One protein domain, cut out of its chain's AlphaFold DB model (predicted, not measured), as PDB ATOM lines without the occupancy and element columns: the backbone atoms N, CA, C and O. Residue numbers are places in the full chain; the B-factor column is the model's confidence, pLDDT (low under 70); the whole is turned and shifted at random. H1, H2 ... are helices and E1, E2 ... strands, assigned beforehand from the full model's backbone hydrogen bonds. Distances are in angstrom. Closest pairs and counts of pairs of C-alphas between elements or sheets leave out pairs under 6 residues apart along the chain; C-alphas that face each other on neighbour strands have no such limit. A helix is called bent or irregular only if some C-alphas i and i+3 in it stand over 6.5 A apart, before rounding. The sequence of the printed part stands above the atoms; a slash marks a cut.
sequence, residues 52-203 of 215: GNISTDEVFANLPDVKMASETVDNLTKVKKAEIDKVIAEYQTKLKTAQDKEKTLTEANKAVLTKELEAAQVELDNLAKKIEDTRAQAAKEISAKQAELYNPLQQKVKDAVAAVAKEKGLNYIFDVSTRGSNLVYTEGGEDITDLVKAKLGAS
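This is residues 52 to 203 of the 215 residues of the protein "Periplasmic chaperone for outer membrane proteins Skp" of Chryseobacterium nakagawai (UniProt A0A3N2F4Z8). The model is a long helical hairpin with a small head at its open end: H2 and H3a, the longer arm of the bent helix H3, run side by side opposite ways, and H3 continues nearly straight as H3b into the head. There H3b, the short helices H1 and H4 and a two-stranded sheet, E1 and E2, gather, with a long loop, residues 176 to 192, after E2. The printed part has 152 residues, with four named helices and two named strands in the order E1, H1, H2, H3, E2, H4; the sheet E1, E2 is parallel and the class is mostly helix. The whole is extended, with a radius of gyration of the C-alphas of 27.4 A, and spans 91 by 33 by 17 A, the hairpin making most of the length.

Strands E1, residues 52 to 54, and E2, residues 172 to 175, are parallel neighbours at 26 degrees; N 52 and O 172 are 2.8 A apart and N 54 and O 174 3.0 A, within hydrogen-bond range. H3, residues 110 to 168, was assigned as one helix by its hydrogen bonds, but is bent: C-alphas 149 and 152 are 6.5 A apart, and its arms H3a, residues 110 to 149, and H3b, residues 152 to 168, stand at a shallow tilt of 19 degrees. The closest C-alphas of H3b and E2 are those of Ala 165 and Ile 173, 7.7 A apart. H4, residues 193 to 203, touches H3b at a steep tilt of 65 degrees, opposite ways, closest at the C-alphas of Ala 160 and Val 196, 5.9 A. H1, residues 56 to 61, touches H4 at a steep tilt of 48 degrees, the same way, closest at the C-alphas of Val 59 and Lys 197, 5.7 A. H2, residues 64 to 102, forms a helical hairpin with H3a: they touch at a shallow tilt of 6 degrees, opposite ways, closest at the C-alphas of Lys 80 and Ala 138, 5.8 A. H2 and H4 are apart. E1, H1, H2, H3 and E2 form a strand-helix-strand unit, two parallel neighbour strands with helices between them in the chain. Every O i to N i+4 pair is within hydrogen-bond range in H1, H2, H3b and H4, and 35 of 36 are in H3a.

E1 begins at C-alpha 52, (101.079, 109.111, 151.823). H2 measures 57.3 A from first to last C-alpha, H3a 57.4 A, H3b 24.4 A and H4 15.4 A. H3a begins at C-alpha 110, (86.030, 131.321, 76.749), and H4 ends at C-alpha 203, (119.387, 110.918, 140.709).

The C-alphas farthest apart, those of Ala 108 and Gly 169, are 90.9 A apart. The printed part has no cut. The link from E2 to H4, 17 residues, is long; residues 190 to 191 pair parallel with residues 52 to 53 of E1. Mean pLDDT of the printed part is 93.2, with residues 179 to 180 and 202 to 203 under 70.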
ATOM      1  N   GLY A  52     100.394 107.867 152.136       92.44
ATOM      2  CA  GLY A  52     101.079 109.111 151.823       92.44
ATOM      3  C   GLY A  52     100.292 109.948 150.828       92.44
ATOM      4  O   GLY A  52      99.374 109.461 150.159       92.44
ATOM      5  N   ASN A  53     100.689 111.205 150.702       93.06
ATOM      6  CA  ASN A  53     100.220 112.094 149.655       93.06
ATOM      7  C   ASN A  53     101.405 112.715 148.900       93.06
ATOM      8  O   ASN A  53     102.545 112.698 149.369       93.06
ATOM      9  N   ILE A  54     101.144 113.160 147.675       93.06
ATOM     10  CA  ILE A  54     102.140 113.789 146.811       93.06
ATOM     11  C   ILE A  54     101.488 114.840 145.921       93.06
ATOM     12  O   ILE A  54     100.402 114.617 145.401       93.06
ATOM     13  N   SER A  55     102.177 115.951 145.692       92.25
ATOM     14  CA  SER A  55     101.857 116.906 144.634       92.25
ATOM     15  C   SER A  55     102.719 116.597 143.406       92.25
ATOM     16  O   SER A  55     103.877 117.018 143.311       92.25
ATOM     17  N   THR A  56     102.204 115.796 142.467       90.25
ATOM     18  CA  THR A  56     102.925 115.514 141.216       90.25
ATOM     19  C   THR A  56     103.138 116.771 140.377       90.25
ATOM     20  O   THR A  56     104.216 116.903 139.797       90.25
ATOM     21  N   ASP A  57     102.197 117.723 140.373       89.62
ATOM     22  CA  ASP A  57     102.348 119.018 139.694       89.62
ATOM     23  C   ASP A  57     103.627 119.736 140.164       89.62
ATOM     24  O   ASP A  57     104.440 120.179 139.348       89.62
ATOM     25  N   GLU A  58     103.873 119.776 141.478       91.31
ATOM     26  CA  GLU A  58     105.097 120.359 142.034       91.31
ATOM     27  C   GLU A  58     106.356 119.543 141.736       91.31
ATOM     28  O   GLU A  58     107.434 120.109 141.531       91.31
ATOM     29  N   VAL A  59     106.250 118.213 141.724       92.50
ATOM     30  CA  VAL A  59     107.377 117.341 141.374       92.50
ATOM     31  C   VAL A  59     107.800 117.579 139.928       92.50
ATOM     32  O   VAL A  59     108.987 117.781 139.675       92.50
ATOM     33  N   PHE A  60     106.855 117.603 138.985       90.38
ATOM     34  CA  PHE A  60     107.141 117.875 137.577       90.38
ATOM     35  C   PHE A  60     107.661 119.301 137.366       90.38
ATOM     36  O   PHE A  60     108.607 119.485 136.600       90.38
ATOM     37  N   ALA A  61     107.116 120.298 138.071       88.62
ATOM     38  CA  ALA A  61     107.590 121.681 137.992       88.62
ATOM     39  C   ALA A  61     109.058 121.845 138.432       88.62
ATOM     40  O   ALA A  61     109.757 122.727 137.933       88.62
ATOM     41  N   ASN A  62     109.548 120.980 139.325       88.19
ATOM     42  CA  ASN A  62     110.928 121.010 139.812       88.19
ATOM     43  C   ASN A  62     111.936 120.292 138.886       88.19
ATOM     44  O   ASN A  62     113.133 120.274 139.175       88.19
ATOM     45  N   LEU A  63     111.491 119.674 137.786       89.31
ATOM     46  CA  LEU A  63     112.360 118.921 136.880       89.31
ATOM     47  C   LEU A  63     112.787 119.765 135.664       89.31
ATOM     48  O   LEU A  63     111.949 120.082 134.818       89.31
ATOM     49  N   PRO A  64     114.095 120.044 135.478       90.06
ATOM     50  CA  PRO A  64     114.589 120.740 134.284       90.06
ATOM     51  C   PRO A  64     114.226 120.019 132.978       90.06
ATOM     52  O   PRO A  64     113.906 120.662 131.979       90.06
ATOM     53  N   ASP A  65     114.215 118.684 133.006       90.19
ATOM     54  CA  ASP A  65     113.863 117.841 131.860       90.19
ATOM     55  C   ASP A  65     112.427 118.095 131.369       90.19
ATOM     56  O   ASP A  65     112.160 118.023 130.170       90.19
ATOM     57  N   VAL A  66     111.506 118.453 132.273       91.62
ATOM     58  CA  VAL A  66     110.110 118.783 131.936       91.62
ATOM     59  C   VAL A  66     110.037 120.106 131.189       91.62
ATOM     60  O   VAL A  66     109.320 120.209 130.196       91.62
ATOM     61  N   LYS A  67     110.816 121.104 131.622       90.88
ATOM     62  CA  LYS A  67     110.907 122.391 130.928       90.88
ATOM     63  C   LYS A  67     111.461 122.215 129.513       90.88
ATOM     64  O   LYS A  67     110.855 122.702 128.565       90.88
ATOM     65  N   MET A  68     112.550 121.457 129.357       93.88
ATOM     66  CA  MET A  68     113.130 121.163 128.038       93.88
ATOM     67  C   MET A  68     112.159 120.394 127.130       93.88
ATOM     68  O   MET A  68     112.064 120.678 125.932       93.88
ATOM     69  N   ALA A  69     111.416 119.433 127.688       95.25
ATOM     70  CA  ALA A  69     110.391 118.703 126.951       95.25
ATOM     71  C   ALA A  69     109.271 119.637 126.467       95.25
ATOM     72  O   ALA A  69     108.912 119.588 125.289       95.25
ATOM     73  N   SER A  70     108.777 120.522 127.340       94.00
ATOM     74  CA  SER A  70     107.764 121.529 127.001       94.00
ATOM     75  C   SER A  70     108.238 122.436 125.867       94.00
ATOM     76  O   SER A  70     107.556 122.559 124.855       94.00
ATOM     77  N   GLU A  71     109.444 123.000 125.980       97.38
ATOM     78  CA  GLU A  71     110.022 123.872 124.947       97.38
ATOM     79  C   GLU A  71     110.163 123.150 123.598       97.38
ATOM     80  O   GLU A  71     109.902 123.727 122.542       97.38
ATOM     81  N   THR A  72     110.535 121.866 123.616       97.56
ATOM     82  CA  THR A  72     110.647 121.050 122.399       97.56
ATOM     83  C   THR A  72     109.288 120.848 121.726       97.56
ATOM     84  O   THR A  72     109.179 121.003 120.507       97.56
ATOM     85  N   VAL A  73     108.245 120.527 122.500       98.06
ATOM     86  CA  VAL A  73     106.876 120.351 121.985       98.06
ATOM     87  C   VAL A  73     106.305 121.674 121.471       98.06
ATOM     88  O   VAL A  73     105.715 121.704 120.387       98.06
ATOM     89  N   ASP A  74     106.528 122.777 122.184       98.12
ATOM     90  CA  ASP A  74     106.084 124.112 121.772       98.12
ATOM     91  C   ASP A  74     106.740 124.540 120.456       98.12
ATOM     92  O   ASP A  74     106.075 125.053 119.552       98.12
ATOM     93  N   ASN A  75     108.045 124.298 120.314       98.50
ATOM     94  CA  ASN A  75     108.773 124.596 119.085       98.50
ATOM     95  C   ASN A  75     108.279 123.743 117.915       98.50
ATOM     96  O   ASN A  75     108.019 124.287 116.841       98.50
ATOM     97  N   LEU A  76     108.082 122.436 118.117       98.38
ATOM     98  CA  LEU A  76     107.504 121.565 117.093       98.38
ATOM     99  C   LEU A  76     106.114 122.058 116.671       98.38
ATOM    100  O   LEU A  76     105.833 122.162 115.481       98.38
ATOM    101  N   THR A  77     105.270 122.430 117.633       98.44
ATOM    102  CA  THR A  77     103.921 122.951 117.374       98.44
ATOM    103  C   THR A  77     103.962 124.223 116.529       98.44
ATOM    104  O   THR A  77     103.214 124.343 115.558       98.44
ATOM    105  N   LYS A  78     104.872 125.157 116.836       98.62
ATOM    106  CA  LYS A  78     105.077 126.377 116.037       98.62
ATOM    107  C   LYS A  78     105.533 126.063 114.614       98.62
ATOM    108  O   LYS A  78     104.995 126.641 113.672       98.62
ATOM    109  N   VAL A  79     106.482 125.139 114.450       98.50
ATOM    110  CA  VAL A  79     106.964 124.701 113.128       98.50
ATOM    111  C   VAL A  79     105.822 124.097 112.313       98.50
ATOM    112  O   VAL A  79     105.577 124.529 111.189       98.50
ATOM    113  N   LYS A  80     105.058 123.168 112.895       98.44
ATOM    114  CA  LYS A  80     103.923 122.521 112.223       98.44
ATOM    115  C   LYS A  80     102.815 123.511 111.873       98.44
ATOM    116  O   LYS A  80     102.244 123.439 110.788       98.44
ATOM    117  N   LYS A  81     102.542 124.481 112.749       98.25
ATOM    118  CA  LYS A  81     101.613 125.574 112.453       98.25
ATOM    119  C   LYS A  81     102.078 126.400 111.251       98.25
ATOM    120  O   LYS A  81     101.272 126.658 110.365       98.25
ATOM    121  N   ALA A  82     103.358 126.763 111.188       98.62
ATOM    122  CA  ALA A  82     103.907 127.504 110.054       98.62
ATOM    123  C   ALA A  82     103.835 126.704 108.738       98.62
ATOM    124  O   ALA A  82     103.543 127.277 107.687       98.62
ATOM    125  N   GLU A  83     104.050 125.384 108.783       97.88
ATOM    126  CA  GLU A  83     103.864 124.492 107.628       97.88
ATOM    127  C   GLU A  83     102.412 124.515 107.125       97.88
ATOM    128  O   GLU A  83     102.184 124.690 105.928       97.88
ATOM    129  N   ILE A  84     101.431 124.406 108.027       98.56
ATOM    130  CA  ILE A  84     100.000 124.474 107.688       98.56
ATOM    131  C   ILE A  84      99.644 125.849 107.107       98.56
ATOM    132  O   ILE A  84      99.011 125.927 106.052       98.56
ATOM    133  N   ASP A  85     100.080 126.928 107.759       98.38
ATOM    134  CA  ASP A  85      99.798 128.303 107.337       98.38
ATOM    135  C   ASP A  85     100.374 128.583 105.932       98.38
ATOM    136  O   ASP A  85      99.736 129.258 105.123       98.38
ATOM    137  N   LYS A  86     101.526 127.987 105.580       98.50
ATOM    138  CA  LYS A  86     102.104 128.067 104.228       98.50
ATOM    139  C   LYS A  86     101.207 127.428 103.162       98.50
ATOM    140  O   LYS A  86     101.027 128.021 102.100       98.50
ATOM    141  N   VAL A  87     100.636 126.248 103.424       98.00
ATOM    142  CA  VAL A  87      99.730 125.580 102.466       98.00
ATOM    143  C   VAL A  87      98.414 126.352 102.333       98.00
ATOM    144  O   VAL A  87      97.887 126.493 101.232       98.00
ATOM    145  N   ILE A  88      97.910 126.923 103.432       98.44
ATOM    146  CA  ILE A  88      96.725 127.793 103.408       98.44
ATOM    147  C   ILE A  88      96.982 129.045 102.557       98.44
ATOM    148  O   ILE A  88      96.140 129.409 101.738       98.44
ATOM    149  N   ALA A  89      98.143 129.686 102.705       98.62
ATOM    150  CA  ALA A  89      98.508 130.852 101.902       98.62
ATOM    151  C   ALA A  89      98.632 130.517 100.403       98.62
ATOM    152  O   ALA A  89      98.203 131.302  99.551       98.62
ATOM    153  N   GLU A  90      99.170 129.339 100.072       98.19
ATOM    154  CA  GLU A  90      99.219 128.830  98.697       98.19
ATOM    155  C   GLU A  90      97.805 128.653  98.118       98.19
ATOM    156  O   GLU A  90      97.515 129.158  97.031       98.19
ATOM    157  N   TYR A  91      96.900 128.026  98.879       98.56
ATOM    158  CA  TYR A  91      95.489 127.870  98.512       98.56
ATOM    159  C   TYR A  91      94.809 129.221  98.264       98.56
ATOM    160  O   TYR A  91      94.212 129.431  97.210       98.56
ATOM    161  N   GLN A  92      94.942 130.169  99.196       98.31
ATOM    162  CA  GLN A  92      94.339 131.502  99.078       98.31
ATOM    163  C   GLN A  92      94.856 132.265  97.854       98.31
ATOM    164  O   GLN A  92      94.081 132.916  97.152       98.31
ATOM    165  N   THR A  93      96.155 132.155  97.563       98.50
ATOM    166  CA  THR A  93      96.773 132.793  96.393       98.50
ATOM    167  C   THR A  93      96.235 132.207  95.088       98.50
ATOM    168  O   THR A  93      95.862 132.961  94.182       98.50
ATOM    169  N   LYS A  94      96.145 130.871  94.982       97.50
ATOM    170  CA  LYS A  94      95.567 130.212  93.800       97.50
ATOM    171  C   LYS A  94      94.084 130.532  93.638       97.50
ATOM    172  O   LYS A  94      93.662 130.832  92.524       97.50
ATOM    173  N   LEU A  95      93.322 130.554  94.731       98.00
ATOM    174  CA  LEU A  95      91.899 130.880  94.709       98.00
ATOM    175  C   LEU A  95      91.676 132.294  94.177       98.00
ATOM    176  O   LEU A  95      90.892 132.492  93.252       98.00
ATOM    177  N   LYS A  96      92.421 133.270  94.705       98.19
ATOM    178  CA  LYS A  96      92.359 134.654  94.228       98.19
ATOM    179  C   LYS A  96      92.729 134.755  92.746       98.19
ATOM    180  O   LYS A  96      92.058 135.454  91.996       98.19
ATOM    181  N   THR A  97      93.764 134.033  92.314       97.25
ATOM    182  CA  THR A  97      94.187 134.008  90.905       97.25
ATOM    183  C   THR A  97      93.089 133.456  89.995       97.25
ATOM    184  O   THR A  97      92.829 134.035  88.942       97.25
ATOM    185  N   ALA A  98      92.418 132.372  90.394       96.69
ATOM    186  CA  ALA A  98      91.303 131.800  89.641       96.69
ATOM    187  C   ALA A  98      90.114 132.774  89.555       96.69
ATOM    188  O   ALA A  98      89.616 133.035  88.463       96.69
ATOM    189  N   GLN A  99      89.732 133.394  90.676       96.38
ATOM    190  CA  GLN A  99      88.659 134.397  90.725       96.38
ATOM    191  C   GLN A  99      88.961 135.626  89.858       96.38
ATOM    192  O   GLN A  99      88.072 136.170  89.206       96.38
ATOM    193  N   ASP A 100      90.210 136.092  89.851       97.06
ATOM    194  CA  ASP A 100      90.615 137.230  89.028       97.06
ATOM    195  C   ASP A 100      90.621 136.861  87.533       97.06
ATOM    196  O   ASP A 100      90.203 137.677  86.713       97.06
ATOM    197  N   LYS A 101      90.991 135.623  87.169       94.19
ATOM    198  CA  LYS A 101      90.874 135.117  85.789       94.19
ATOM    199  C   LYS A 101      89.426 135.011  85.323       94.19
ATOM    200  O   LYS A 101      89.127 135.409  84.200       94.19
ATOM    201  N   GLU A 102      88.528 134.519  86.170       93.12
ATOM    202  CA  GLU A 102      87.105 134.379  85.846       93.12
ATOM    203  C   GLU A 102      86.470 135.719  85.438       93.12
ATOM    204  O   GLU A 102      85.724 135.786  84.464       93.12
ATOM    205  N   LYS A 103      86.861 136.823  86.088       95.31
ATOM    206  CA  LYS A 103      86.401 138.185  85.745       95.31
ATOM    207  C   LYS A 103      86.842 138.664  84.356       95.31
ATOM    208  O   LYS A 103      86.277 139.625  83.845       95.31
ATOM    209  N   THR A 104      87.853 138.035  83.757       94.56
ATOM    210  CA  THR A 104      88.372 138.382  82.418       94.56
ATOM    211  C   THR A 104      87.739 137.559  81.292       94.56
ATOM    212  O   THR A 104      88.177 137.632  80.139       94.56
ATOM    213  N   LEU A 105      86.721 136.754  81.614       93.00
ATOM    214  CA  LEU A 105      86.061 135.879  80.658       93.00
ATOM    215  C   LEU A 105      85.254 136.683  79.633       93.00
ATOM    216  O   LEU A 105      84.407 137.509  79.963       93.00
ATOM    217  N   THR A 106      85.515 136.395  78.363       94.50
ATOM    218  CA  THR A 106      84.845 136.954  77.185       94.50
ATOM    219  C   THR A 106      84.511 135.820  76.219       94.50
ATOM    220  O   THR A 106      85.047 134.717  76.337       94.50
ATOM    221  N   GLU A 107      83.663 136.058  75.218       92.69
ATOM    222  CA  GLU A 107      83.389 135.031  74.201       92.69
ATOM    223  C   GLU A 107      84.653 134.600  73.438       92.69
ATOM    224  O   GLU A 107      84.820 133.416  73.150       92.69
ATOM    225  N   ALA A 108      85.583 135.528  73.189       93.25
ATOM    226  CA  ALA A 108      86.796 135.281  72.410       93.25
ATOM    227  C   ALA A 108      87.817 134.362  73.112       93.25
ATOM    228  O   ALA A 108      88.567 133.658  72.440       93.25
ATOM    229  N   ASN A 109      87.858 134.348  74.449       93.81
ATOM    230  CA  ASN A 109      88.815 133.553  75.237       93.81
ATOM    231  C   ASN A 109      88.158 132.423  76.053       93.81
ATOM    232  O   ASN A 109      88.863 131.692  76.754       93.81
ATOM    233  N   LYS A 110      86.834 132.246  75.936       94.00
ATOM    234  CA  LYS A 110      86.030 131.321  76.749       94.00
ATOM    235  C   LYS A 110      86.607 129.909  76.803       94.00
ATOM    236  O   LYS A 110      86.843 129.394  77.886       94.00
ATOM    237  N   ALA A 111      86.888 129.301  75.649       94.25
ATOM    238  CA  ALA A 111      87.361 127.916  75.590       94.25
ATOM    239  C   ALA A 111      88.703 127.703  76.315       94.25
ATOM    240  O   ALA A 111      88.895 126.685  76.976       94.25
ATOM    241  N   VAL A 112      89.621 128.671  76.215       94.81
ATOM    242  CA  VAL A 112      90.930 128.603  76.880       94.81
ATOM    243  C   VAL A 112      90.769 128.814  78.384       94.81
ATOM    244  O   VAL A 112      91.243 127.994  79.167       94.81
ATOM    245  N   LEU A 113      90.049 129.863  78.794       94.81
ATOM    246  CA  LEU A 113      89.859 130.181  80.210       94.81
ATOM    247  C   LEU A 113      89.063 129.114  80.961       94.81
ATOM    248  O   LEU A 113      89.406 128.822  82.101       94.81
ATOM    249  N   THR A 114      88.051 128.495  80.347       94.38
ATOM    250  CA  THR A 114      87.314 127.390  80.978       94.38
ATOM    251  C   THR A 114      88.261 126.253  81.353       94.38
ATOM    252  O   THR A 114      88.256 125.815  82.499       94.38
ATOM    253  N   LYS A 115      89.151 125.846  80.442       95.88
ATOM    254  CA  LYS A 115      90.128 124.784  80.713       95.88
ATOM    255  C   LYS A 115      91.127 125.171  81.811       95.88
ATOM    256  O   LYS A 115      91.509 124.334  82.625       95.88
ATOM    257  N   GLU A 116      91.561 126.432  81.845       95.31
ATOM    258  CA  GLU A 116      92.445 126.928  82.906       95.31
ATOM    259  C   GLU A 116      91.758 126.978  84.277       95.31
ATOM    260  O   GLU A 116      92.387 126.648  85.281       95.31
ATOM    261  N   LEU A 117      90.485 127.379  84.330       95.81
ATOM    262  CA  LEU A 117      89.697 127.425  85.563       95.81
ATOM    263  C   LEU A 117      89.377 126.019  86.083       95.81
ATOM    264  O   LEU A 117      89.474 125.787  87.285       95.81
ATOM    265  N   GLU A 118      89.084 125.063  85.200       96.50
ATOM    266  CA  GLU A 118      88.936 123.648  85.565       96.50
ATOM    267  C   GLU A 118      90.227 123.087  86.176       96.50
ATOM    268  O   GLU A 118      90.195 122.453  87.231       96.50
ATOM    269  N   ALA A 119      91.383 123.364  85.563       97.12
ATOM    270  CA  ALA A 119      92.673 122.961  86.117       97.12
ATOM    271  C   ALA A 119      92.936 123.614  87.486       97.12
ATOM    272  O   ALA A 119      93.383 122.939  88.413       97.12
ATOM    273  N   ALA A 120      92.613 124.904  87.637       96.94
ATOM    274  CA  ALA A 120      92.737 125.608  88.909       96.94
ATOM    275  C   ALA A 120      91.823 125.016  89.993       96.94
ATOM    276  O   ALA A 120      92.250 124.903  91.141       96.94
ATOM    277  N   GLN A 121      90.605 124.588  89.644       97.12
ATOM    278  CA  GLN A 121      89.699 123.919  90.577       97.12
ATOM    279  C   GLN A 121      90.299 122.606  91.093       97.12
ATOM    280  O   GLN A 121      90.340 122.389  92.302       97.12
ATOM    281  N   VAL A 122      90.853 121.774  90.206       98.19
ATOM    282  CA  VAL A 122      91.523 120.522  90.601       98.19
ATOM    283  C   VAL A 122      92.714 120.795  91.529       98.19
ATOM    284  O   VAL A 122      92.923 120.086  92.513       98.19
ATOM    285  N   GLU A 123      93.513 121.826  91.246       97.62
ATOM    286  CA  GLU A 123      94.617 122.223  92.126       97.62
ATOM    287  C   GLU A 123      94.135 122.723  93.495       97.62
ATOM    288  O   GLU A 123      94.759 122.402  94.510       97.62
ATOM    289  N   LEU A 124      93.037 123.481  93.543       98.44
ATOM    290  CA  LEU A 124      92.429 123.946  94.790       98.44
ATOM    291  C   LEU A 124      91.908 122.779  95.627       98.44
ATOM    292  O   LEU A 124      92.190 122.736  96.823       98.44
ATOM    293  N   ASP A 125      91.240 121.805  95.011       98.31
ATOM    294  CA  ASP A 125      90.764 120.598  95.695       98.31
ATOM    295  C   ASP A 125      91.937 119.793  96.277       98.31
ATOM    296  O   ASP A 125      91.903 119.348  97.430       98.31
ATOM    297  N   ASN A 126      93.032 119.669  95.518       98.44
ATOM    298  CA  ASN A 126      94.258 119.024  95.988       98.44
ATOM    299  C   ASN A 126      94.898 119.776  97.162       98.44
ATOM    300  O   ASN A 126      95.355 119.147  98.120       98.44
ATOM    301  N   LEU A 127      94.937 121.111  97.118       98.50
ATOM    302  CA  LEU A 127      95.455 121.927  98.216       98.50
ATOM    303  C   LEU A 127      94.558 121.852  99.455       98.50
ATOM    304  O   LEU A 127      95.084 121.739 100.560       98.50
ATOM    305  N   ALA A 128      93.236 121.846  99.289       98.19
ATOM    306  CA  ALA A 128      92.292 121.660 100.387       98.19
ATOM    307  C   ALA A 128      92.528 120.315 101.088       98.19
ATOM    308  O   ALA A 128      92.691 120.270 102.308       98.19
ATOM    309  N   LYS A 129      92.667 119.229 100.316       98.56
ATOM    310  CA  LYS A 129      93.027 117.914 100.859       98.56
ATOM    311  C   LYS A 129      94.385 117.933 101.565       98.56
ATOM    312  O   LYS A 129      94.510 117.432 102.677       98.56
ATOM    313  N   LYS A 130      95.392 118.564 100.956       98.19
ATOM    314  CA  LYS A 130      96.733 118.692 101.538       98.19
ATOM    315  C   LYS A 130      96.714 119.438 102.874       98.19
ATOM    316  O   LYS A 130      97.485 119.077 103.759       98.19
ATOM    317  N   ILE A 131      95.865 120.455 103.041       98.50
ATOM    318  CA  ILE A 131      95.699 121.165 104.319       98.50
ATOM    319  C   ILE A 131      95.209 120.199 105.401       98.50
ATOM    320  O   ILE A 131      95.804 120.152 106.478       98.50
ATOM    321  N   GLU A 132      94.173 119.410 105.112       98.50
ATOM    322  CA  GLU A 132      93.631 118.427 106.059       98.50
ATOM    323  C   GLU A 132      94.653 117.339 106.407       98.50
ATOM    324  O   GLU A 132      94.907 117.083 107.586       98.50
ATOM    325  N   ASP A 133      95.332 116.778 105.404       98.44
ATOM    326  CA  ASP A 133      96.377 115.771 105.608       98.44
ATOM    327  C   ASP A 133      97.541 116.330 106.449       98.44
ATOM    328  O   ASP A 133      98.023 115.677 107.378       98.44
ATOM    329  N   THR A 134      97.964 117.573 106.182       97.94
ATOM    330  CA  THR A 134      99.045 118.237 106.931       97.94
ATOM    331  C   THR A 134      98.636 118.495 108.382       97.94
ATOM    332  O   THR A 134      99.443 118.292 109.288       97.94
ATOM    333  N   ARG A 135      97.380 118.892 108.636       98.19
ATOM    334  CA  ARG A 135      96.839 119.065 109.997       98.19
ATOM    335  C   ARG A 135      96.818 117.751 110.769       98.19
ATOM    336  O   ARG A 135      97.287 117.706 111.907       98.19
ATOM    337  N   ALA A 136      96.306 116.687 110.154       98.62
ATOM    338  CA  ALA A 136      96.240 115.368 110.774       98.62
ATOM    339  C   ALA A 136      97.641 114.831 111.099       98.62
ATOM    340  O   ALA A 136      97.894 114.362 112.213       98.62
ATOM    341  N   GLN A 137      98.575 114.961 110.155       98.31
ATOM    342  CA  GLN A 137      99.955 114.538 110.346       98.31
ATOM    343  C   GLN A 137     100.662 115.364 111.431       98.31
ATOM    344  O   GLN A 137     101.325 114.788 112.293       98.31
ATOM    345  N   ALA A 138     100.465 116.685 111.459       98.50
ATOM    346  CA  ALA A 138     100.997 117.548 112.509       98.50
ATOM    347  C   ALA A 138     100.505 117.138 113.903       98.50
ATOM    348  O   ALA A 138     101.310 117.012 114.824       98.50
ATOM    349  N   ALA A 139      99.203 116.882 114.061       98.38
ATOM    350  CA  ALA A 139      98.634 116.444 115.335       98.38
ATOM    351  C   ALA A 139      99.250 115.111 115.795       98.38
ATOM    352  O   ALA A 139      99.610 114.959 116.966       98.38
ATOM    353  N   LYS A 140      99.421 114.163 114.866       98.56
ATOM    354  CA  LYS A 140     100.069 112.874 115.135       98.56
ATOM    355  C   LYS A 140     101.526 113.039 115.569       98.56
ATOM    356  O   LYS A 140     101.935 112.421 116.546       98.56
ATOM    357  N   GLU A 141     102.303 113.861 114.869       98.31
ATOM    358  CA  GLU A 141     103.715 114.106 115.186       98.31
ATOM    359  C   GLU A 141     103.888 114.803 116.537       98.31
ATOM    360  O   GLU A 141     104.734 114.393 117.329       98.31
ATOM    361  N   ILE A 142     103.059 115.808 116.831       98.50
ATOM    362  CA  ILE A 142     103.066 116.507 118.121       98.50
ATOM    363  C   ILE A 142     102.724 115.531 119.252       98.50
ATOM    364  O   ILE A 142     103.464 115.451 120.231       98.50
ATOM    365  N   SER A 143     101.655 114.743 119.099       98.25
ATOM    366  CA  SER A 143     101.251 113.745 120.096       98.25
ATOM    367  C   SER A 143     102.331 112.680 120.316       98.25
ATOM    368  O   SER A 143     102.674 112.374 121.459       98.25
ATOM    369  N   ALA A 144     102.924 112.163 119.235       98.38
ATOM    370  CA  ALA A 144     104.012 111.197 119.313       98.38
ATOM    371  C   ALA A 144     105.232 111.782 120.032       98.38
ATOM    372  O   ALA A 144     105.790 111.131 120.915       98.38
ATOM    373  N   LYS A 145     105.613 113.027 119.714       98.00
ATOM    374  CA  LYS A 145     106.753 113.682 120.362       98.00
ATOM    375  C   LYS A 145     106.492 113.959 121.837       98.00
ATOM    376  O   LYS A 145     107.383 113.775 122.663       98.00
ATOM    377  N   GLN A 146     105.272 114.357 122.183       96.75
ATOM    378  CA  GLN A 146     104.867 114.525 123.573       96.75
ATOM    379  C   GLN A 146     104.969 113.196 124.335       96.75
ATOM    380  O   GLN A 146     105.575 113.156 125.401       96.75
ATOM    381  N   ALA A 147     104.460 112.093 123.784       97.25
ATOM    382  CA  ALA A 147     104.586 110.778 124.411       97.25
ATOM    383  C   ALA A 147     106.057 110.350 124.572       97.25
ATOM    384  O   ALA A 147     106.455 109.912 125.650       97.25
ATOM    385  N   GLU A 148     106.879 110.524 123.534       97.31
ATOM    386  CA  GLU A 148     108.315 110.210 123.549       97.31
ATOM    387  C   GLU A 148     109.053 110.929 124.688       97.31
ATOM    388  O   GLU A 148     109.871 110.321 125.376       97.31
ATOM    389  N   LEU A 149     108.747 112.210 124.907       96.06
ATOM    390  CA  LEU A 149     109.422 113.032 125.909       96.06
ATOM    391  C   LEU A 149     108.851 112.843 127.319       96.06
ATOM    392  O   LEU A 149     109.612 112.793 128.280       96.06
ATOM    393  N   TYR A 150     107.529 112.725 127.468       93.81
ATOM    394  CA  TYR A 150     106.890 112.690 128.787       93.81
ATOM    395  C   TYR A 150     106.797 111.288 129.397       93.81
ATOM    396  O   TYR A 150     106.892 111.171 130.617       93.81
ATOM    397  N   ASN A 151     106.668 110.219 128.604       95.25
ATOM    398  CA  ASN A 151     106.617 108.850 129.135       95.25
ATOM    399  C   ASN A 151     107.838 108.479 130.004       95.25
ATOM    400  O   ASN A 151     107.635 107.991 131.120       95.25
ATOM    401  N   PRO A 152     109.097 108.720 129.580       94.38
ATOM    402  CA  PRO A 152     110.251 108.414 130.429       94.38
ATOM    403  C   PRO A 152     110.301 109.287 131.691       94.38
ATOM    404  O   PRO A 152     110.751 108.819 132.735       94.38
ATOM    405  N   LEU A 153     109.801 110.526 131.634       92.62
ATOM    406  CA  LEU A 153     109.714 111.405 132.805       92.62
ATOM    407  C   LEU A 153     108.689 110.890 133.817       92.62
ATOM    408  O   LEU A 153     108.986 110.838 135.008       92.62
ATOM    409  N   GLN A 154     107.522 110.444 133.349       92.25
ATOM    410  CA  GLN A 154     106.517 109.806 134.201       92.25
ATOM    411  C   GLN A 154     107.070 108.549 134.869       92.25
ATOM    412  O   GLN A 154     106.889 108.367 136.072       92.25
ATOM    413  N   GLN A 155     107.792 107.710 134.120       94.12
ATOM    414  CA  GLN A 155     108.412 106.512 134.677       94.12
ATOM    415  C   GLN A 155     109.472 106.864 135.733       94.12
ATOM    416  O   GLN A 155     109.442 106.319 136.834       94.12
ATOM    417  N   LYS A 156     110.334 107.849 135.456       92.62
ATOM    418  CA  LYS A 156     111.346 108.355 136.399       92.62
ATOM    419  C   LYS A 156     110.719 108.866 137.701       92.62
ATOM    420  O   LYS A 156     111.211 108.546 138.782       92.62
ATOM    421  N   VAL A 157     109.629 109.631 137.612       93.31
ATOM    422  CA  VAL A 157     108.879 110.107 138.787       93.31
ATOM    423  C   VAL A 157     108.254 108.932 139.534       93.31
ATOM    424  O   VAL A 157     108.436 108.825 140.743       93.31
ATOM    425  N   LYS A 158     107.586 108.009 138.835       93.81
ATOM    426  CA  LYS A 158     106.968 106.816 139.434       93.81
ATOM    427  C   LYS A 158     107.976 105.962 140.205       93.81
ATOM    428  O   LYS A 158     107.673 105.514 141.309       93.81
ATOM    429  N   ASP A 159     109.173 105.770 139.660       95.25
ATOM    430  CA  ASP A 159     110.230 104.999 140.317       95.25
ATOM    431  C   ASP A 159     110.758 105.709 141.572       95.25
ATOM    432  O   ASP A 159     110.963 105.068 142.606       95.25
ATOM    433  N   ALA A 160     110.911 107.037 141.526       95.50
ATOM    434  CA  ALA A 160     111.289 107.830 142.697       95.50
ATOM    435  C   ALA A 160     110.216 107.781 143.795       95.50
ATOM    436  O   ALA A 160     110.538 107.567 144.965       95.50
ATOM    437  N   VAL A 161     108.944 107.906 143.414       95.50
ATOM    438  CA  VAL A 161     107.787 107.768 144.306       95.50
ATOM    439  C   VAL A 161     107.776 106.390 144.966       95.50
ATOM    440  O   VAL A 161     107.690 106.295 146.188       95.50
ATOM    441  N   ALA A 162     107.944 105.317 144.189       95.56
ATOM    442  CA  ALA A 162     107.980 103.953 144.709       95.56
ATOM    443  C   ALA A 162     109.158 103.717 145.669       95.56
ATOM    444  O   ALA A 162     109.011 102.997 146.660       95.56
ATOM    445  N   ALA A 163     110.324 104.311 145.399       96.06
ATOM    446  CA  ALA A 163     111.479 104.225 146.288       96.06
ATOM    447  C   ALA A 163     111.214 104.919 147.633       96.06
ATOM    448  O   ALA A 163     111.418 104.307 148.681       96.06
ATOM    449  N   VAL A 164     110.701 106.152 147.610       95.88
ATOM    450  CA  VAL A 164     110.373 106.906 148.831       95.88
ATOM    451  C   VAL A 164     109.269 106.207 149.628       95.88
ATOM    452  O   VAL A 164     109.371 106.079 150.846       95.88
ATOM    453  N   ALA A 165     108.254 105.667 148.954       95.06
ATOM    454  CA  ALA A 165     107.184 104.912 149.600       95.06
ATOM    455  C   ALA A 165     107.706 103.689 150.358       95.06
ATOM    456  O   ALA A 165     107.325 103.466 151.506       95.06
ATOM    457  N   LYS A 166     108.622 102.922 149.750       94.62
ATOM    458  CA  LYS A 166     109.272 101.775 150.402       94.62
ATOM    459  C   LYS A 166     110.088 102.201 151.620       94.62
ATOM    460  O   LYS A 166     110.005 101.545 152.652       94.62
ATOM    461  N   GLU A 167     110.831 103.302 151.521       94.25
ATOM    462  CA  GLU A 167     111.635 103.848 152.626       94.25
ATOM    463  C   GLU A 167     110.775 104.302 153.810       94.25
ATOM    464  O   GLU A 167     111.175 104.151 154.962       94.25
ATOM    465  N   LYS A 168     109.571 104.810 153.534       92.69
ATOM    466  CA  LYS A 168     108.606 105.263 154.546       92.69
ATOM    467  C   LYS A 168     107.628 104.179 155.003       92.69
ATOM    468  O   LYS A 168     106.871 104.374 155.955       92.69
ATOM    469  N   GLY A 169     107.659 103.010 154.365       92.75
ATOM    470  CA  GLY A 169     106.709 101.930 154.616       92.75
ATOM    471  C   GLY A 169     105.268 102.331 154.294       92.75
ATOM    472  O   GLY A 169     104.364 101.944 155.027       92.75
ATOM    473  N   LEU A 170     105.068 103.139 153.251       93.19
ATOM    474  CA  LEU A 170     103.761 103.565 152.756       93.19
ATOM    475  C   LEU A 170     103.243 102.553 151.730       93.19
ATOM    476  O   LEU A 170     103.971 102.136 150.828       93.19
ATOM    477  N   ASN A 171     101.973 102.178 151.855       89.81
ATOM    478  CA  ASN A 171     101.323 101.192 150.988       89.81
ATOM    479  C   ASN A 171     100.494 101.849 149.881       89.81
ATOM    480  O   ASN A 171     100.287 101.242 148.832       89.81
ATOM    481  N   TYR A 172     100.046 103.083 150.111       90.50
ATOM    482  CA  TYR A 172      99.269 103.872 149.164       90.50
ATOM    483  C   TYR A 172      99.784 105.301 149.145       90.50
ATOM    484  O   TYR A 172     100.139 105.851 150.186       90.50
ATOM    485  N   ILE A 173      99.810 105.896 147.959       91.62
ATOM    486  CA  ILE A 173     100.152 107.299 147.760       91.62
ATOM    487  C   ILE A 173      99.056 107.886 146.896       91.62
ATOM    488  O   ILE A 173      98.778 107.355 145.818       91.62
ATOM    489  N   PHE A 174      98.445 108.964 147.368       91.19
ATOM    490  CA  PHE A 174      97.455 109.690 146.595       91.19
ATOM    491  C   PHE A 174      98.031 110.999 146.084       91.19
ATOM    492  O   PHE A 174      98.720 111.720 146.803       91.19
ATOM    493  N   ASP A 175      97.734 111.296 144.829       91.06
ATOM    494  CA  ASP A 175      98.075 112.575 144.239       91.06
ATOM    495  C   ASP A 175      97.073 113.638 144.704       91.06
ATOM    496  O   ASP A 175      95.867 113.474 144.503       91.06
ATOM    497  N   VAL A 176      97.560 114.695 145.351       90.19
ATOM    498  CA  VAL A 176      96.771 115.851 145.817       90.19
ATOM    499  C   VAL A 176      96.817 117.019 144.829       90.19
ATOM    500  O   VAL A 176      96.256 118.078 145.102       90.19
ATOM    501  N   SER A 177      97.463 116.839 143.673       86.38
ATOM    502  CA  SER A 177      97.547 117.863 142.630       86.38
ATOM    503  C   SER A 177      96.171 118.244 142.095       86.38
ATOM    504  O   SER A 177      95.311 117.395 141.850       86.38
ATOM    505  N   THR A 178      95.987 119.533 141.809       75.31
ATOM    506  CA  THR A 178      94.739 120.085 141.260       75.31
ATOM    507  C   THR A 178      94.334 119.396 139.956       75.31
ATOM    508  O   THR A 178      93.151 119.277 139.637       75.31
ATOM    509  N   ARG A 179      95.320 118.931 139.183       67.50
ATOM    510  CA  ARG A 179      95.112 118.195 137.940       67.50
ATOM    511  C   ARG A 179      95.229 116.697 138.201       67.50
ATOM    512  O   ARG A 179      96.323 116.171 138.334       67.50
ATOM    513  N   GLY A 180      94.098 115.997 138.197       61.16
ATOM    514  CA  GLY A 180      94.073 114.530 138.243       61.16
ATOM    515  C   GLY A 180      93.884 113.917 139.630       61.16
ATOM    516  O   GLY A 180      93.755 112.695 139.720       61.16
ATOM    517  N   SER A 181      93.786 114.725 140.690       76.38
ATOM    518  CA  SER A 181      93.304 114.228 141.976       76.38
ATOM    519  C   SER A 181      91.790 113.996 141.938       76.38
ATOM    520  O   SER A 181      91.013 114.898 141.635       76.38
ATOM    521  N   ASN A 182      91.367 112.779 142.280       79.56
ATOM    522  CA  ASN A 182      89.963 112.451 142.559       79.56
ATOM    523  C   ASN A 182      89.640 112.585 144.059       79.56
ATOM    524  O   ASN A 182      88.624 112.069 144.528       79.56
ATOM    525  N   LEU A 183      90.532 113.209 144.835       81.62
ATOM    526  CA  LEU A 183      90.350 113.399 146.266       81.62
ATOM    527  C   LEU A 183      89.488 114.637 146.500       81.62
ATOM    528  O   LEU A 183      89.850 115.747 146.125       81.62
ATOM    529  N   VAL A 184      88.344 114.439 147.150       82.06
ATOM    530  CA  VAL A 184      87.440 115.535 147.536       82.06
ATOM    531  C   VAL A 184      87.939 116.245 148.798       82.06
ATOM    532  O   VAL A 184      87.736 117.443 148.968       82.06
ATOM    533  N   TYR A 185      88.595 115.502 149.689       81.44
ATOM    534  CA  TYR A 185      89.155 115.994 150.942       81.44
ATOM    535  C   TYR A 185      90.273 115.060 151.398       81.44
ATOM    536  O   TYR A 185      90.152 113.839 151.269       81.44
ATOM    537  N   THR A 186      91.338 115.623 151.962       74.56
ATOM    538  CA  THR A 186      92.411 114.857 152.599       74.56
ATOM    539  C   THR A 186      92.756 115.492 153.936       74.56
ATOM    540  O   THR A 186      93.148 116.655 153.979       74.56
ATOM    541  N   GLU A 187      92.664 114.724 155.015       73.00
ATOM    542  CA  GLU A 187      93.153 115.122 156.336       73.00
ATOM    543  C   GLU A 187      94.067 114.015 156.849       73.00
ATOM    544  O   GLU A 187      93.621 112.922 157.201       73.00
ATOM    545  N   GLY A 188      95.372 114.280 156.802       75.94
ATOM    546  CA  GLY A 188      96.416 113.328 157.171       75.94
ATOM    547  C   GLY A 188      97.105 112.639 155.988       75.94
ATOM    548  O   GLY A 188      96.921 112.982 154.820       75.94
ATOM    549  N   GLY A 189      97.943 111.660 156.332       81.94
ATOM    550  CA  GLY A 189      98.907 111.045 155.419       81.94
ATOM    551  C   GLY A 189     100.231 111.813 155.374       81.94
ATOM    552  O   GLY A 189     100.265 113.030 155.540       81.94
ATOM    553  N   GLU A 190     101.334 111.087 155.207       90.06
ATOM    554  CA  GLU A 190     102.666 111.696 155.102       90.06
ATOM    555  C   GLU A 190     102.846 112.310 153.712       90.06
ATOM    556  O   GLU A 190     102.729 111.605 152.707       90.06
ATOM    557  N   ASP A 191     103.148 113.607 153.654       93.19
ATOM    558  CA  ASP A 191     103.531 114.258 152.404       93.19
ATOM    559  C   ASP A 191     104.961 113.871 152.027       93.19
ATOM    560  O   ASP A 191     105.920 114.117 152.765       93.19
ATOM    561  N   ILE A 192     105.099 113.234 150.866       95.69
ATOM    562  CA  ILE A 192     106.384 112.781 150.335       95.69
ATOM    563  C   ILE A 192     106.905 113.658 149.191       95.69
ATOM    564  O   ILE A 192     107.936 113.327 148.602       95.69
ATOM    565  N   THR A 193     106.233 114.762 148.866       94.94
ATOM    566  CA  THR A 193     106.543 115.638 147.725       94.94
ATOM    567  C   THR A 193     108.006 116.075 147.725       94.94
ATOM    568  O   THR A 193     108.733 115.822 146.760       94.94
ATOM    569  N   ASP A 194     108.484 116.659 148.823       95.06
ATOM    570  CA  ASP A 194     109.861 117.156 148.909       95.06
ATOM    571  C   ASP A 194     110.899 116.031 148.935       95.06
ATOM    572  O   ASP A 194     111.985 116.165 148.366       95.06
ATOM    573  N   LEU A 195     110.550 114.879 149.511       95.44
ATOM    574  CA  LEU A 195     111.408 113.694 149.499       95.44
ATOM    575  C   LEU A 195     111.594 113.161 148.077       95.44
ATOM    576  O   LEU A 195     112.707 112.809 147.683       95.44
ATOM    577  N   VAL A 196     110.522 113.138 147.286       95.44
ATOM    578  CA  VAL A 196     110.561 112.725 145.880       95.44
ATOM    579  C   VAL A 196     111.341 113.739 145.041       95.44
ATOM    580  O   VAL A 196     112.211 113.328 144.268       95.44
ATOM    581  N   LYS A 197     111.120 115.049 145.232       93.62
ATOM    582  CA  LYS A 197     111.922 116.110 144.588       93.62
ATOM    583  C   LYS A 197     113.415 115.933 144.886       93.62
ATOM    584  O   LYS A 197     114.230 115.939 143.961       93.62
ATOM    585  N   ALA A 198     113.775 115.712 146.152       92.50
ATOM    586  CA  ALA A 198     115.155 115.481 146.569       92.50
ATOM    587  C   ALA A 198     115.748 114.217 145.924       92.50
ATOM    588  O   ALA A 198     116.868 114.251 145.407       92.50
ATOM    589  N   LYS A 199     114.987 113.114 145.880       91.56
ATOM    590  CA  LYS A 199     115.398 111.856 145.233       91.56
ATOM    591  C   LYS A 199     115.703 112.052 143.747       91.56
ATOM    592  O   LYS A 199     116.705 111.548 143.243       91.56
ATOM    593  N   LEU A 200     114.850 112.799 143.050       90.38
ATOM    594  CA  LEU A 200     115.002 113.086 141.626       90.38
ATOM    595  C   LEU A 200     116.196 114.011 141.348       90.38
ATOM    596  O   LEU A 200     116.921 113.779 140.380       90.38
ATOM    597  N   GLY A 201     116.449 114.997 142.215       81.31
ATOM    598  CA  GLY A 201     117.636 115.859 142.147       81.31
ATOM    599  C   GLY A 201     118.951 115.114 142.420       81.31
ATOM    600  O   GLY A 201     119.944 115.324 141.721       81.31
ATOM    601  N   ALA A 202     118.952 114.184 143.380       64.12
ATOM    602  CA  ALA A 202     120.092 113.306 143.658       64.12
ATOM    603  C   ALA A 202     120.341 112.287 142.526       64.12
ATOM    604  O   ALA A 202     121.482 111.971 142.198       64.12
ATOM    605  N   SER A 203     119.280 111.800 141.878       58.06
ATOM    606  CA  SER A 203     119.387 110.918 140.709       58.06
ATOM    607  C   SER A 203     119.928 111.656 139.474       58.06
ATOM    608  O   SER A 203     120.758 111.115 138.749       58.06
TER     609      SER A 203